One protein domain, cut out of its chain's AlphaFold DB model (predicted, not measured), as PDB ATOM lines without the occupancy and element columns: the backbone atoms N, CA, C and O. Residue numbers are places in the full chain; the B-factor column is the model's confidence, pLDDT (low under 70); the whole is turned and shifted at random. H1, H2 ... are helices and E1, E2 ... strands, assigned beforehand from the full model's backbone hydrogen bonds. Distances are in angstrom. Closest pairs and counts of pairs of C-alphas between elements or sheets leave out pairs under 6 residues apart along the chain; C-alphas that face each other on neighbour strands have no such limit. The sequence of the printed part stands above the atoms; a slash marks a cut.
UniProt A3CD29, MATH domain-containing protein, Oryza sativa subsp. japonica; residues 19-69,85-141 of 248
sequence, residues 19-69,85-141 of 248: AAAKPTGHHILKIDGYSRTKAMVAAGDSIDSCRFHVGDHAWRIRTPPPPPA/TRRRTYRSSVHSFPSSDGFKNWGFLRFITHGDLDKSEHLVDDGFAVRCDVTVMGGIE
ATOM      1  N   ALA A  19      87.652 192.357 184.832       66.25
ATOM      2  CA  ALA A  19      88.189 191.042 184.512       66.25
ATOM      3  C   ALA A  19      89.680 191.022 184.870       66.25
ATOM      4  O   ALA A  19      90.459 191.786 184.296       66.25
ATOM      5  N   ALA A  20      90.082 190.150 185.797       68.50
ATOM      6  CA  ALA A  20      91.493 189.983 186.104       68.50
ATOM      7  C   ALA A  20      92.265 189.525 184.860       68.50
ATOM      8  O   ALA A  20      91.753 188.781 184.011       68.50
ATOM      9  N   ALA A  21      93.521 189.964 184.770       76.50
ATOM     10  CA  ALA A  21      94.440 189.471 183.761       76.50
ATOM     11  C   ALA A  21      94.498 187.935 183.818       76.50
ATOM     12  O   ALA A  21      94.408 187.335 184.890       76.50
ATOM     13  N   LYS A  22      94.639 187.295 182.653       84.06
ATOM     14  CA  LYS A  22      94.803 185.841 182.527       84.06
ATOM     15  C   LYS A  22      96.251 185.544 182.144       84.06
ATOM     16  O   LYS A  22      96.562 185.582 180.951       84.06
ATOM     17  N   PRO A  23      97.148 185.287 183.112       84.94
ATOM     18  CA  PRO A  23      98.518 184.917 182.807       84.94
ATOM     19  C   PRO A  23      98.535 183.647 181.957       84.94
ATOM     20  O   PRO A  23      97.919 182.636 182.310       84.94
ATOM     21  N   THR A  24      99.247 183.698 180.836       86.88
ATOM     22  CA  THR A  24      99.509 182.533 179.989       86.88
ATOM     23  C   THR A  24     101.006 182.284 179.925       86.88
ATOM     24  O   THR A  24     101.809 183.213 179.996       86.88
ATOM     25  N   GLY A  25     101.394 181.021 179.820       84.56
ATOM     26  CA  GLY A  25     102.791 180.627 179.720       84.56
ATOM     27  C   GLY A  25     102.923 179.232 179.137       84.56
ATOM     28  O   GLY A  25     101.939 178.502 179.015       84.56
ATOM     29  N   HIS A  26     104.139 178.862 178.751       85.81
ATOM     30  CA  HIS A  26     104.411 177.531 178.229       85.81
ATOM     31  C   HIS A  26     105.773 177.018 178.684       85.81
ATOM     32  O   HIS A  26     106.692 177.794 178.935       85.81
ATOM     33  N   HIS A  27     105.900 175.698 178.759       85.88
ATOM     34  CA  HIS A  27     107.155 175.015 179.042       85.88
ATOM     35  C   HIS A  27     107.359 173.862 178.067       85.88
ATOM     36  O   HIS A  27     106.411 173.151 177.729       85.88
ATOM     37  N   ILE A  28     108.597 173.687 177.607       88.19
ATOM     38  CA  ILE A  28     108.984 172.605 176.704       88.19
ATOM     39  C   ILE A  28     109.978 171.714 177.442       88.19
ATOM     40  O   ILE A  28     111.114 172.115 177.677       88.19
ATOM     41  N   LEU A  29     109.546 170.502 177.777       86.31
ATOM     42  CA  LEU A  29     110.410 169.453 178.302       86.31
ATOM     43  C   LEU A  29     110.978 168.662 177.124       86.31
ATOM     44  O   LEU A  29     110.236 167.948 176.450       86.31
ATOM     45  N   LYS A  30     112.278 168.805 176.872       89.50
ATOM     46  CA  LYS A  30     113.011 167.965 175.919       89.50
ATOM     47  C   LYS A  30     113.559 166.742 176.646       89.50
ATOM     48  O   LYS A  30     114.087 166.876 177.748       89.50
ATOM     49  N   ILE A  31     113.401 165.573 176.043       88.19
ATOM     50  CA  ILE A  31     113.921 164.302 176.541       88.19
ATOM     51  C   ILE A  31     114.811 163.741 175.444       88.19
ATOM     52  O   ILE A  31     114.305 163.356 174.393       88.19
ATOM     53  N   ASP A  32     116.108 163.688 175.722       90.12
ATOM     54  CA  ASP A  32     117.121 163.103 174.847       90.12
ATOM     55  C   ASP A  32     117.540 161.738 175.405       90.12
ATOM     56  O   ASP A  32     117.758 161.584 176.612       90.12
ATOM     57  N   GLY A  33     117.675 160.732 174.544       88.81
ATOM     58  CA  GLY A  33     117.966 159.371 174.992       88.81
ATOM     59  C   GLY A  33     116.723 158.604 175.454       88.81
ATOM     60  O   GLY A  33     116.793 157.857 176.436       88.81
ATOM     61  N   TYR A  34     115.582 158.816 174.792       86.31
ATOM     62  CA  TYR A  34     114.281 158.233 175.112       86.31
ATOM     63  C   TYR A  34     114.348 156.722 175.342       86.31
ATOM     64  O   TYR A  34     113.690 156.228 176.253       86.31
ATOM     65  N   SER A  35     115.182 155.987 174.608       84.56
ATOM     66  CA  SER A  35     115.376 154.548 174.803       84.56
ATOM     67  C   SER A  35     115.853 154.196 176.220       84.56
ATOM     68  O   SER A  35     115.324 153.269 176.840       84.56
ATOM     69  N   ARG A  36     116.794 154.967 176.788       84.31
ATOM     70  CA  ARG A  36     117.257 154.786 178.179       84.31
ATOM     71  C   ARG A  36     116.187 155.211 179.171       84.31
ATOM     72  O   ARG A  36     115.893 154.504 180.131       84.31
ATOM     73  N   THR A  37     115.575 156.355 178.906       81.81
ATOM     74  CA  THR A  37     114.525 156.927 179.742       81.81
ATOM     75  C   THR A  37     113.310 155.997 179.842       81.81
ATOM     76  O   THR A  37     112.765 155.799 180.922       81.81
ATOM     77  N   LYS A  38     112.930 155.341 178.743       81.75
ATOM     78  CA  LYS A  38     111.874 154.324 178.679       81.75
ATOM     79  C   LYS A  38     112.181 153.120 179.567       81.75
ATOM     80  O   LYS A  38     111.275 152.626 180.232       81.75
ATOM     81  N   ALA A  39     113.437 152.676 179.614       79.94
ATOM     82  CA  ALA A  39     113.860 151.592 180.498       79.94
ATOM     83  C   ALA A  39     113.784 151.992 181.983       79.94
ATOM     84  O   ALA A  39     113.268 151.224 182.789       79.94
ATOM     85  N   MET A  40     114.218 153.209 182.335       76.50
ATOM     86  CA  MET A  40     114.107 153.736 183.707       76.50
ATOM     87  C   MET A  40     112.647 153.845 184.160       76.50
ATOM     88  O   MET A  40     112.275 153.399 185.239       76.50
ATOM     89  N   VAL A  41     111.788 154.379 183.293       76.19
ATOM     90  CA  VAL A  41     110.358 154.532 183.581       76.19
ATOM     91  C   VAL A  41     109.670 153.171 183.731       76.19
ATOM     92  O   VAL A  41     108.818 153.004 184.602       76.19
ATOM     93  N   ALA A  42     110.070 152.164 182.947       74.81
ATOM     94  CA  ALA A  42     109.596 150.789 183.114       74.81
ATOM     95  C   ALA A  42     110.017 150.157 184.456       74.81
ATOM     96  O   ALA A  42     109.311 149.282 184.952       74.81
ATOM     97  N   ALA A  43     111.120 150.617 185.059       76.12
ATOM     98  CA  ALA A  43     111.560 150.205 186.394       76.12
ATOM     99  C   ALA A  43     110.780 150.886 187.539       76.12
ATOM    100  O   ALA A  43     110.974 150.534 188.699       76.12
ATOM    101  N   GLY A  44     109.868 151.813 187.222       74.00
ATOM    102  CA  GLY A  44     109.003 152.490 188.192       74.00
ATOM    103  C   GLY A  44     109.375 153.947 188.470       74.00
ATOM    104  O   GLY A  44     108.674 154.607 189.239       74.00
ATOM    105  N   ASP A  45     110.417 154.474 187.828       76.50
ATOM    106  CA  ASP A  45     110.837 155.859 188.030       76.50
ATOM    107  C   ASP A  45     109.936 156.847 187.274       76.50
ATOM    108  O   ASP A  45     109.431 156.572 186.183       76.50
ATOM    109  N   SER A  46     109.744 158.040 187.844       76.81
ATOM    110  CA  SER A  46     109.080 159.153 187.157       76.81
ATOM    111  C   SER A  46     110.076 160.210 186.709       76.81
ATOM    112  O   SER A  46     111.044 160.496 187.412       76.81
ATOM    113  N   ILE A  47     109.789 160.845 185.575       80.12
ATOM    114  CA  ILE A  47     110.582 161.966 185.063       80.12
ATOM    115  C   ILE A  47     109.845 163.255 185.359       80.12
ATOM    116  O   ILE A  47     108.666 163.397 185.030       80.12
ATOM    117  N   ASP A  48     110.580 164.207 185.909       77.69
ATOM    118  CA  ASP A  48     110.073 165.503 186.316       77.69
ATOM    119  C   ASP A  48     110.823 166.609 185.567       77.69
ATOM    120  O   ASP A  48     112.050 166.601 185.495       77.69
ATOM    121  N   SER A  49     110.098 167.598 185.040       80.12
ATOM    122  CA  SER A  49     110.716 168.807 184.495       80.12
ATOM    123  C   SER A  49     111.227 169.731 185.603       80.12
ATOM    124  O   SER A  49     110.806 169.678 186.767       80.12
ATOM    125  N   CYS A  50     112.065 170.693 185.221       74.19
ATOM    126  CA  CYS A  50     112.300 171.873 186.047       74.19
ATOM    127  C   CYS A  50     110.975 172.593 186.348       74.19
ATOM    128  O   CYS A  50     110.001 172.486 185.591       74.19
ATOM    129  N   ARG A  51     110.942 173.327 187.465       80.50
ATOM    130  CA  ARG A  51     109.795 174.182 187.784       80.50
ATOM    131  C   ARG A  51     109.771 175.381 186.838       80.50
ATOM    132  O   ARG A  51     110.817 175.963 186.562       80.50
ATOM    133  N   PHE A  52     108.586 175.758 186.376       79.06
ATOM    134  CA  PHE A  52     108.354 176.961 185.579       79.06
ATOM    135  C   PHE A  52     107.187 177.759 186.158       79.06
ATOM    136  O   PHE A  52     106.300 177.188 186.784       79.06
ATOM    137  N   HIS A  53     107.190 179.076 185.975       81.62
ATOM    138  CA  HIS A  53     106.209 179.961 186.604       81.62
ATOM    139  C   HIS A  53     105.213 180.489 185.577       81.62
ATOM    140  O   HIS A  53     105.604 180.911 184.488       81.62
ATOM    141  N   VAL A  54     103.928 180.457 185.930       80.31
ATOM    142  CA  VAL A  54     102.839 181.085 185.170       80.31
ATOM    143  C   VAL A  54     101.860 181.673 186.178       80.31
ATOM    144  O   VAL A  54     101.323 180.934 187.006       80.31
ATOM    145  N   GLY A  55     101.646 182.991 186.115       81.69
ATOM    146  CA  GLY A  55     101.009 183.733 187.207       81.69
ATOM    147  C   GLY A  55     101.828 183.608 188.495       81.69
ATOM    148  O   GLY A  55     103.054 183.528 188.435       81.69
ATOM    149  N   ASP A  56     101.146 183.482 189.630       77.69
ATOM    150  CA  ASP A  56     101.771 183.322 190.953       77.69
ATOM    151  C   ASP A  56     101.997 181.847 191.333       77.69
ATOM    152  O   ASP A  56     102.136 181.488 192.502       77.69
ATOM    153  N   HIS A  57     102.010 180.958 190.336       78.69
ATOM    154  CA  HIS A  57     102.091 179.517 190.543       78.69
ATOM    155  C   HIS A  57     103.332 178.915 189.888       78.69
ATOM    156  O   HIS A  57     103.699 179.252 188.757       78.69
ATOM    157  N   ALA A  58     103.947 177.968 190.600       79.88
ATOM    158  CA  ALA A  58     105.021 177.126 190.095       79.88
ATOM    159  C   ALA A  58     104.457 175.799 189.572       79.88
ATOM    160  O   ALA A  58     103.759 175.070 190.276       79.88
ATOM    161  N   TRP A  59     104.816 175.465 188.339       81.00
ATOM    162  CA  TRP A  59     104.343 174.314 187.585       81.00
ATOM    163  C   TRP A  59     105.501 173.373 187.266       81.00
ATOM    164  O   TRP A  59     106.652 173.794 187.159       81.00
ATOM    165  N   ARG A  60     105.202 172.086 187.087       80.31
ATOM    166  CA  ARG A  60     106.147 171.054 186.641       80.31
ATOM    167  C   ARG A  60     105.398 170.038 185.788       80.31
ATOM    168  O   ARG A  60     104.269 169.675 186.105       80.31
ATOM    169  N   ILE A  61     106.043 169.553 184.733       81.38
ATOM    170  CA  ILE A  61     105.571 168.411 183.950       81.38
ATOM    171  C   ILE A  61     106.114 167.143 184.606       81.38
ATOM    172  O   ILE A  61     107.311 167.059 184.875       81.38
ATOM    173  N   ARG A  62     105.240 166.166 184.853       76.81
ATOM    174  CA  ARG A  62     105.610 164.846 185.369       76.81
ATOM    175  C   ARG A  62     105.154 163.762 184.406       76.81
ATOM    176  O   ARG A  62     103.982 163.724 184.029       76.81
ATOM    177  N   THR A  63     106.061 162.861 184.060       74.69
ATOM    178  CA  THR A  63     105.762 161.630 183.326       74.69
ATOM    179  C   THR A  63     105.734 160.474 184.329       74.69
ATOM    180  O   THR A  63     106.796 160.077 184.816       74.69
ATOM    181  N   PRO A  64     104.543 159.969 184.707       67.56
ATOM    182  CA  PRO A  64     104.432 158.861 185.648       67.56
ATOM    183  C   PRO A  64     104.865 157.535 184.999       67.56
ATOM    184  O   PRO A  64     104.740 157.391 183.778       67.56
ATOM    185  N   PRO A  65     105.323 156.556 185.800       66.69
ATOM    186  CA  PRO A  65     105.606 155.218 185.301       66.69
ATOM    187  C   PRO A  65     104.341 154.540 184.756       66.69
ATOM    188  O   PRO A  65     103.229 154.848 185.205       66.69
ATOM    189  N   PRO A  66     104.472 153.613 183.787       65.06
ATOM    190  CA  PRO A  66     103.358 152.801 183.339       65.06
ATOM    191  C   PRO A  66     102.804 151.987 184.517       65.06
ATOM    192  O   PRO A  66     103.568 151.536 185.374       65.06
ATOM    193  N   PRO A  67     101.481 151.766 184.571       59.03
ATOM    194  CA  PRO A  67     100.905 150.886 185.575       59.03
ATOM    195  C   PRO A  67     101.473 149.464 185.416       59.03
ATOM    196  O   PRO A  67     101.710 149.027 184.282       59.03
ATOM    197  N   PRO A  68     101.671 148.719 186.519       58.41
ATOM    198  CA  PRO A  68     102.156 147.349 186.454       58.41
ATOM    199  C   PRO A  68     101.213 146.503 185.592       58.41
ATOM    200  O   PRO A  68      99.987 146.601 185.710       58.41
ATOM    201  N   ALA A  69     101.799 145.661 184.736       59.47
ATOM    202  CA  ALA A  69     101.121 144.927 183.662       59.47
ATOM    203  C   ALA A  69      99.890 144.100 184.104       59.47
ATOM    204  O   ALA A  69      99.059 143.749 183.271       59.47
ATOM    205  N   THR A  85      98.600 163.137 160.345       44.12
ATOM    206  CA  THR A  85      99.812 163.861 160.709       44.12
ATOM    207  C   THR A  85      99.469 165.331 160.918       44.12
ATOM    208  O   THR A  85      99.180 166.046 159.962       44.12
ATOM    209  N   ARG A  86      99.452 165.766 162.183       43.78
ATOM    210  CA  ARG A  86      99.626 167.157 162.645       43.78
ATOM    211  C   ARG A  86      99.403 167.189 164.157       43.78
ATOM    212  O   ARG A  86      98.266 167.147 164.600       43.78
ATOM    213  N   ARG A  87     100.490 167.261 164.938       51.09
ATOM    214  CA  ARG A  87     100.535 167.600 166.381       51.09
ATOM    215  C   ARG A  87      99.398 167.000 167.232       51.09
ATOM    216  O   ARG A  87      98.332 167.602 167.347       51.09
ATOM    217  N   ARG A  88      99.651 165.891 167.945       61.78
ATOM    218  CA  ARG A  88      98.732 165.410 169.001       61.78
ATOM    219  C   ARG A  88      98.690 166.424 170.152       61.78
ATOM    220  O   ARG A  88      99.470 166.356 171.095       61.78
ATOM    221  N   THR A  89      97.797 167.401 170.037       63.75
ATOM    222  CA  THR A  89      97.574 168.444 171.038       63.75
ATOM    223  C   THR A  89      96.381 168.035 171.885       63.75
ATOM    224  O   THR A  89      95.287 167.843 171.359       63.75
ATOM    225  N   TYR A  90      96.581 167.918 173.193       65.31
ATOM    226  CA  TYR A  90      95.500 167.665 174.139       65.31
ATOM    227  C   TYR A  90      95.149 168.965 174.858       65.31
ATOM    228  O   TYR A  90      96.029 169.645 175.381       65.31
ATOM    229  N   ARG A  91      93.859 169.312 174.887       70.62
ATOM    230  CA  ARG A  91      93.330 170.449 175.649       70.62
ATOM    231  C   ARG A  91      92.480 169.914 176.797       70.62
ATOM    232  O   ARG A  91      91.573 169.122 176.561       70.62
ATOM    233  N   SER A  92      92.766 170.337 178.024       71.31
ATOM    234  CA  SER A  92      91.939 170.021 179.192       71.31
ATOM    235  C   SER A  92      90.890 171.105 179.446       71.31
ATOM    236  O   SER A  92      91.051 172.252 179.027       71.31
ATOM    237  N   SER A  93      89.832 170.751 180.178       75.38
ATOM    238  CA  SER A  93      88.961 171.724 180.846       75.38
ATOM    239  C   SER A  93      89.711 172.463 181.969       75.38
ATOM    240  O   SER A  93      90.871 172.162 182.265       75.38
ATOM    241  N   VAL A  94      89.063 173.452 182.588       78.06
ATOM    242  CA  VAL A  94      89.611 174.200 183.734       78.06
ATOM    243  C   VAL A  94      89.657 173.296 184.969       78.06
ATOM    244  O   VAL A  94      88.692 172.585 185.241       78.06
ATOM    245  N   HIS A  95      90.776 173.320 185.698       77.38
ATOM    246  CA  HIS A  95      90.997 172.517 186.904       77.38
ATOM    247  C   HIS A  95      91.414 173.410 188.069       77.38
ATOM    248  O   HIS A  95      92.218 174.325 187.893       77.38
ATOM    249  N   SER A  96      90.888 173.108 189.256       77.00
ATOM    250  CA  SER A  96      91.219 173.817 190.492       77.00
ATOM    251  C   SER A  96      92.299 173.068 191.266       77.00
ATOM    252  O   SER A  96      92.107 171.918 191.673       77.00
ATOM    253  N   PHE A  97      93.421 173.741 191.511       72.75
ATOM    254  CA  PHE A  97      94.517 173.250 192.339       72.75
ATOM    255  C   PHE A  97      94.426 173.936 193.714       72.75
ATOM    256  O   PHE A  97      94.556 175.156 193.778       72.75
ATOM    257  N   PRO A  98      94.121 173.213 194.809       65.69
ATOM    258  CA  PRO A  98      94.022 173.814 196.134       65.69
ATOM    259  C   PRO A  98      95.402 174.228 196.652       65.69
ATOM    260  O   PRO A  98      96.401 173.572 196.369       65.69
ATOM    261  N   SER A  99      95.421 175.295 197.449       58.59
ATOM    262  CA  SER A  99      96.636 175.894 198.014       58.59
ATOM    263  C   SER A  99      97.286 175.084 199.145       58.59
ATOM    264  O   SER A  99      98.430 175.363 199.485       58.59
ATOM    265  N   SER A 100      96.583 174.136 199.774       53.50
ATOM    266  CA  SER A 100      97.103 173.425 200.950       53.50
ATOM    267  C   SER A 100      98.003 172.257 200.539       53.50
ATOM    268  O   SER A 100      97.459 171.305 199.984       53.50
ATOM    269  N   ASP A 101      99.312 172.358 200.820       50.12
ATOM    270  CA  ASP A 101     100.412 171.374 201.018       50.12
ATOM    271  C   ASP A 101     100.448 170.021 200.267       50.12
ATOM    272  O   ASP A 101     101.388 169.240 200.403       50.12
ATOM    273  N   GLY A 102      99.468 169.727 199.428       52.72
ATOM    274  CA  GLY A 102      99.349 168.530 198.626       52.72
ATOM    275  C   GLY A 102      99.578 168.884 197.171       52.72
ATOM    276  O   GLY A 102      98.804 169.626 196.566       52.72
ATOM    277  N   PHE A 103     100.615 168.300 196.576       53.59
ATOM    278  CA  PHE A 103     100.811 168.328 195.131       53.59
ATOM    279  C   PHE A 103      99.633 167.616 194.442       53.59
ATOM    280  O   PHE A 103      99.653 166.398 194.252       53.59
ATOM    281  N   LYS A 104      98.580 168.353 194.062       64.56
ATOM    282  CA  LYS A 104      97.553 167.816 193.163       64.56
ATOM    283  C   LYS A 104      98.119 167.773 191.752       64.56
ATOM    284  O   LYS A 104      98.253 168.794 191.087       64.56
ATOM    285  N   ASN A 105      98.425 166.565 191.296       68.56
ATOM    286  CA  ASN A 105      98.804 166.320 189.913       68.56
ATOM    287  C   ASN A 105      97.538 166.184 189.064       68.56
ATOM    288  O   ASN A 105      96.625 165.437 189.416       68.56
ATOM    289  N   TRP A 106      97.505 166.873 187.931       74.19
ATOM    290  CA  TRP A 106      96.509 166.654 186.891       74.19
ATOM    291  C   TRP A 106      97.218 166.400 185.568       74.19
ATOM    292  O   TRP A 106      98.226 167.036 185.262       74.19
ATOM    293  N   GLY A 107      96.700 165.468 184.776       71.81
ATOM    294  CA  GLY A 107      97.284 165.151 183.485       71.81
ATOM    295  C   GLY A 107      96.571 164.009 182.784       71.81
ATOM    296  O   GLY A 107      95.590 163.450 183.271       71.81
ATOM    297  N   PHE A 108      97.093 163.650 181.619       67.31
ATOM    298  CA  PHE A 108      96.580 162.544 180.826       67.31
ATOM    299  C   PHE A 108      97.394 161.285 181.127       67.31
ATOM    300  O   PHE A 108      98.518 161.148 180.651       67.31
ATOM    301  N   LEU A 109      96.808 160.336 181.864       64.75
ATOM    302  CA  LEU A 109      97.445 159.040 182.163       64.75
ATOM    303  C   LEU A 109      97.839 158.256 180.898       64.75
ATOM    304  O   LEU A 109      98.729 157.414 180.936       64.75
ATOM    305  N   ARG A 110      97.176 158.524 179.767       67.31
ATOM    306  CA  ARG A 110      97.472 157.931 178.455       67.31
ATOM    307  C   ARG A 110      97.633 159.019 177.397       67.31
ATOM    308  O   ARG A 110      96.908 159.032 176.409       67.31
ATOM    309  N   PHE A 111      98.557 159.951 177.638       69.81
ATOM    310  CA  PHE A 111      98.877 161.030 176.697       69.81
ATOM    311  C   PHE A 111      99.339 160.488 175.334       69.81
ATOM    312  O   PHE A 111      98.799 160.847 174.292       69.81
ATOM    313  N   ILE A 112     100.299 159.566 175.341       73.62
ATOM    314  CA  ILE A 112     100.731 158.797 174.172       73.62
ATOM    315  C   ILE A 112     101.264 157.449 174.659       73.62
ATOM    316  O   ILE A 112     101.862 157.369 175.730       73.62
ATOM    317  N   THR A 113     100.999 156.368 173.925       77.44
ATOM    318  CA  THR A 113     101.582 155.061 174.256       77.44
ATOM    319  C   THR A 113     103.015 154.999 173.737       77.44
ATOM    320  O   THR A 113     103.331 155.638 172.735       77.44
ATOM    321  N   HIS A 114     103.872 154.189 174.366       80.81
ATOM    322  CA  HIS A 114     105.221 153.957 173.843       80.81
ATOM    323  C   HIS A 114     105.184 153.482 172.385       80.81
ATOM    324  O   HIS A 114     105.857 154.061 171.550       80.81
ATOM    325  N   GLY A 115     104.324 152.514 172.048       79.38
ATOM    326  CA  GLY A 115     104.223 152.006 170.676       79.38
ATOM    327  C   GLY A 115     103.751 153.039 169.644       79.38
ATOM    328  O   GLY A 115     104.149 152.948 168.485       79.38
ATOM    329  N   ASP A 116     102.929 154.014 170.044       79.75
ATOM    330  CA  ASP A 116     102.534 155.124 169.169       79.75
ATOM    331  C   ASP A 116     103.658 156.155 169.030       79.75
ATOM    332  O   ASP A 116     103.870 156.663 167.933       79.75
ATOM    333  N   LEU A 117     104.365 156.469 170.123       83.81
ATOM    334  CA  LEU A 117     105.476 157.422 170.127       83.81
ATOM    335  C   LEU A 117     106.660 156.893 169.309       83.81
ATOM    336  O   LEU A 117     107.186 157.633 168.481       83.81
ATOM    337  N   ASP A 118     107.000 155.608 169.472       84.88
ATOM    338  CA  ASP A 118     108.071 154.908 168.749       84.88
ATOM    339  C   ASP A 118     107.854 154.936 167.220       84.88
ATOM    340  O   ASP A 118     108.809 154.902 166.452       84.88
ATOM    341  N   LYS A 119     106.593 154.990 166.766       85.56
ATOM    342  CA  LYS A 119     106.214 155.051 165.341       85.56
ATOM    343  C   LYS A 119     105.949 156.470 164.846       85.56
ATOM    344  O   LYS A 119     105.567 156.654 163.692       85.56
ATOM    345  N   SER A 120     106.042 157.461 165.725       82.00
ATOM    346  CA  SER A 120     105.678 158.834 165.400       82.00
ATOM    347  C   SER A 120     106.866 159.622 164.860       82.00
ATOM    348  O   SER A 120     108.003 159.400 165.253       82.00
ATOM    349  N   GLU A 121     106.574 160.635 164.048       87.38
ATOM    350  CA  GLU A 121     107.553 161.626 163.573       87.38
ATOM    351  C   GLU A 121     108.127 162.530 164.685       87.38
ATOM    352  O   GLU A 121     109.007 163.343 164.428       87.38
ATOM    353  N   HIS A 122     107.606 162.434 165.913       83.62
ATOM    354  CA  HIS A 122     108.025 163.281 167.033       83.62
ATOM    355  C   HIS A 122     109.257 162.734 167.757       83.62
ATOM    356  O   HIS A 122     109.866 163.475 168.528       83.62
ATOM    357  N   LEU A 123     109.584 161.455 167.545       88.06
ATOM    358  CA  LEU A 123     110.813 160.846 168.031       88.06
ATOM    359  C   LEU A 123     111.875 160.989 166.938       88.06
ATOM    360  O   LEU A 123     111.847 160.275 165.938       88.06
ATOM    361  N   VAL A 124     112.789 161.934 167.128       89.31
ATOM    362  CA  VAL A 124     113.881 162.243 166.199       89.31
ATOM    363  C   VAL A 124     115.190 162.007 166.938       89.31
ATOM    364  O   VAL A 124     115.371 162.546 168.023       89.31
ATOM    365  N   ASP A 125     116.077 161.183 166.380       91.06
ATOM    366  CA  ASP A 125     117.396 160.879 166.958       91.06
ATOM    367  C   ASP A 125     117.350 160.442 168.439       91.06
ATOM    368  O   ASP A 125     118.127 160.902 169.271       91.06
ATOM    369  N   ASP A 126     116.409 159.549 168.784       90.31
ATOM    370  CA  ASP A 126     116.149 159.096 170.166       90.31
ATOM    371  C   ASP A 126     115.749 160.236 171.129       90.31
ATOM    372  O   ASP A 126     115.864 160.111 172.347       90.31
ATOM    373  N   GLY A 127     115.260 161.357 170.598       89.44
ATOM    374  CA  GLY A 127     114.803 162.512 171.360       89.44
ATOM    375  C   GLY A 127     113.389 162.951 170.988       89.44
ATOM    376  O   GLY A 127     112.938 162.797 169.854       89.44
ATOM    377  N   PHE A 128     112.657 163.507 171.949       89.31
ATOM    378  CA  PHE A 128     111.355 164.134 171.702       89.31
ATOM    379  C   PHE A 128     111.108 165.292 172.670       89.31
ATOM    380  O   PHE A 128     111.797 165.453 173.679       89.31
ATOM    381  N   ALA A 129     110.106 166.120 172.373       88.44
ATOM    382  CA  ALA A 129     109.752 167.265 173.203       88.44
ATOM    383  C   ALA A 129     108.261 167.286 173.553       88.44
ATOM    384  O   ALA A 129     107.398 167.093 172.696       88.44
ATOM    385  N   VAL A 130     107.959 167.592 174.813       86.25
ATOM    386  CA  VAL A 130     106.600 167.797 175.320       86.25
ATOM    387  C   VAL A 130     106.405 169.276 175.616       86.25
ATOM    388  O   VAL A 130     107.112 169.846 176.444       86.25
ATOM    389  N   ARG A 131     105.425 169.900 174.960       87.81
ATOM    390  CA  ARG A 131     105.011 171.279 175.233       87.81
ATOM    391  C   ARG A 131     103.777 171.283 176.130       87.81
ATOM    392  O   ARG A 131     102.773 170.660 175.795       87.81
ATOM    393  N   CYS A 132     103.851 172.010 177.237       84.81
ATOM    394  CA  CYS A 132     102.728 172.295 178.119       84.81
ATOM    395  C   CYS A 132     102.410 173.789 178.044       84.81
ATOM    396  O   CYS A 132     103.269 174.608 178.358       84.81
ATOM    397  N   ASP A 133     101.196 174.129 177.619       86.69
ATOM    398  CA  ASP A 133     100.666 175.490 177.646       86.69
ATOM    399  C   ASP A 133      99.711 175.618 178.841       86.69
ATOM    400  O   ASP A 133      98.795 174.811 179.004       86.69
ATOM    401  N   VAL A 134      99.928 176.628 179.682       86.69
ATOM    402  CA  VAL A 134      99.168 176.867 180.912       86.69
ATOM    403  C   VAL A 134      98.515 178.239 180.836       86.69
ATOM    404  O   VAL A 134      99.124 179.222 180.416       86.69
ATOM    405  N   THR A 135      97.254 178.308 181.249       86.75
ATOM    406  CA  THR A 135      96.517 179.560 181.432       86.75
ATOM    407  C   THR A 135      95.955 179.576 182.839       86.75
ATOM    408  O   THR A 135      95.181 178.689 183.202       86.75
ATOM    409  N   VAL A 136      96.342 180.577 183.625       85.12
ATOM    410  CA  VAL A 136      95.814 180.779 184.973       85.12
ATOM    411  C   VAL A 136      94.590 181.678 184.876       85.12
ATOM    412  O   VAL A 136      94.635 182.764 184.298       85.12
ATOM    413  N   MET A 137      93.473 181.199 185.416       80.56
ATOM    414  CA  MET A 137      92.225 181.952 185.469       80.56
ATOM    415  C   MET A 137      92.192 182.742 186.779       80.56
ATOM    416  O   MET A 137      92.064 182.144 187.844       80.56
ATOM    417  N   GLY A 138      92.329 184.067 186.695       70.00
ATOM    418  CA  GLY A 138      92.152 184.964 187.838       70.00
ATOM    419  C   GLY A 138      90.683 185.096 188.254       70.00
ATOM    420  O   GLY A 138      89.777 184.895 187.439       70.00
ATOM    421  N   GLY A 139      90.455 185.430 189.528       65.00
ATOM    422  CA  GLY A 139      89.129 185.778 190.045       65.00
ATOM    423  C   GLY A 139      88.590 187.078 189.437       65.00
ATOM    424  O   GLY A 139      89.325 187.842 188.819       65.00
ATOM    425  N   ILE A 140      87.294 187.331 189.598       64.25
ATOM    426  CA  ILE A 140      86.696 188.623 189.241       64.25
ATOM    427  C   ILE A 140      86.983 189.588 190.395       64.25
ATOM    428  O   ILE A 140      86.579 189.313 191.523       64.25
ATOM    429  N   GLU A 141      87.691 190.686 190.131       59.28
ATOM    430  CA  GLU A 141      88.006 191.689 191.152       59.28
ATOM    431  C   GLU A 141      86.898 192.754 191.169       59.28
ATOM    432  O   GLU A 141      86.608 193.382 190.144       59.28
TER     433      GLU A 141
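Overview. This is residues 19 to 69 and 85 to 141 of the 248 residues of the protein "MATH domain-containing protein" of Oryza sativa subsp. japonica (UniProt A3CD29). With little regular structure, the domain is built along a long antiparallel ribbon, E1 and E4, with helices H1 and H2 near one end and the small hairpin E2 and E3 near the other. The 108 printed residues run E1, H1, E2, E3, H2, E4, mixed in class, under half in named elements. The whole is only just loose, close to compact: radius of gyration of the C-alphas 15.8 A, spans 49 by 33 by 22 A.

Along the chain. E1, residues 24 to 32, 26.7 A, begins at C-alpha 24 (99.509, 182.533, 179.989). H1 is residues 34 to 42, E2 52 to 54, E3 57 to 59, H2 114 to 118. E4, residues 127 to 135, 27.0 A, ends at C-alpha 135 (96.517, 179.560, 181.432).

Arrangement. E1 and E4 are antiparallel at 165 degrees; N 29 and O 130 are 2.9 A apart. In the hairpin E2 and E3, N 59 and O 52 are 2.8 A apart. Every O i to N i+4 pair is within hydrogen-bond range in H1 and H2.

Size, cuts and confidence. Residues 70 to 84 are not printed; C-alphas 69 and 85 are 29.8 A apart. The pLDDT is under 70 in 29 residues, among them 98 to 105.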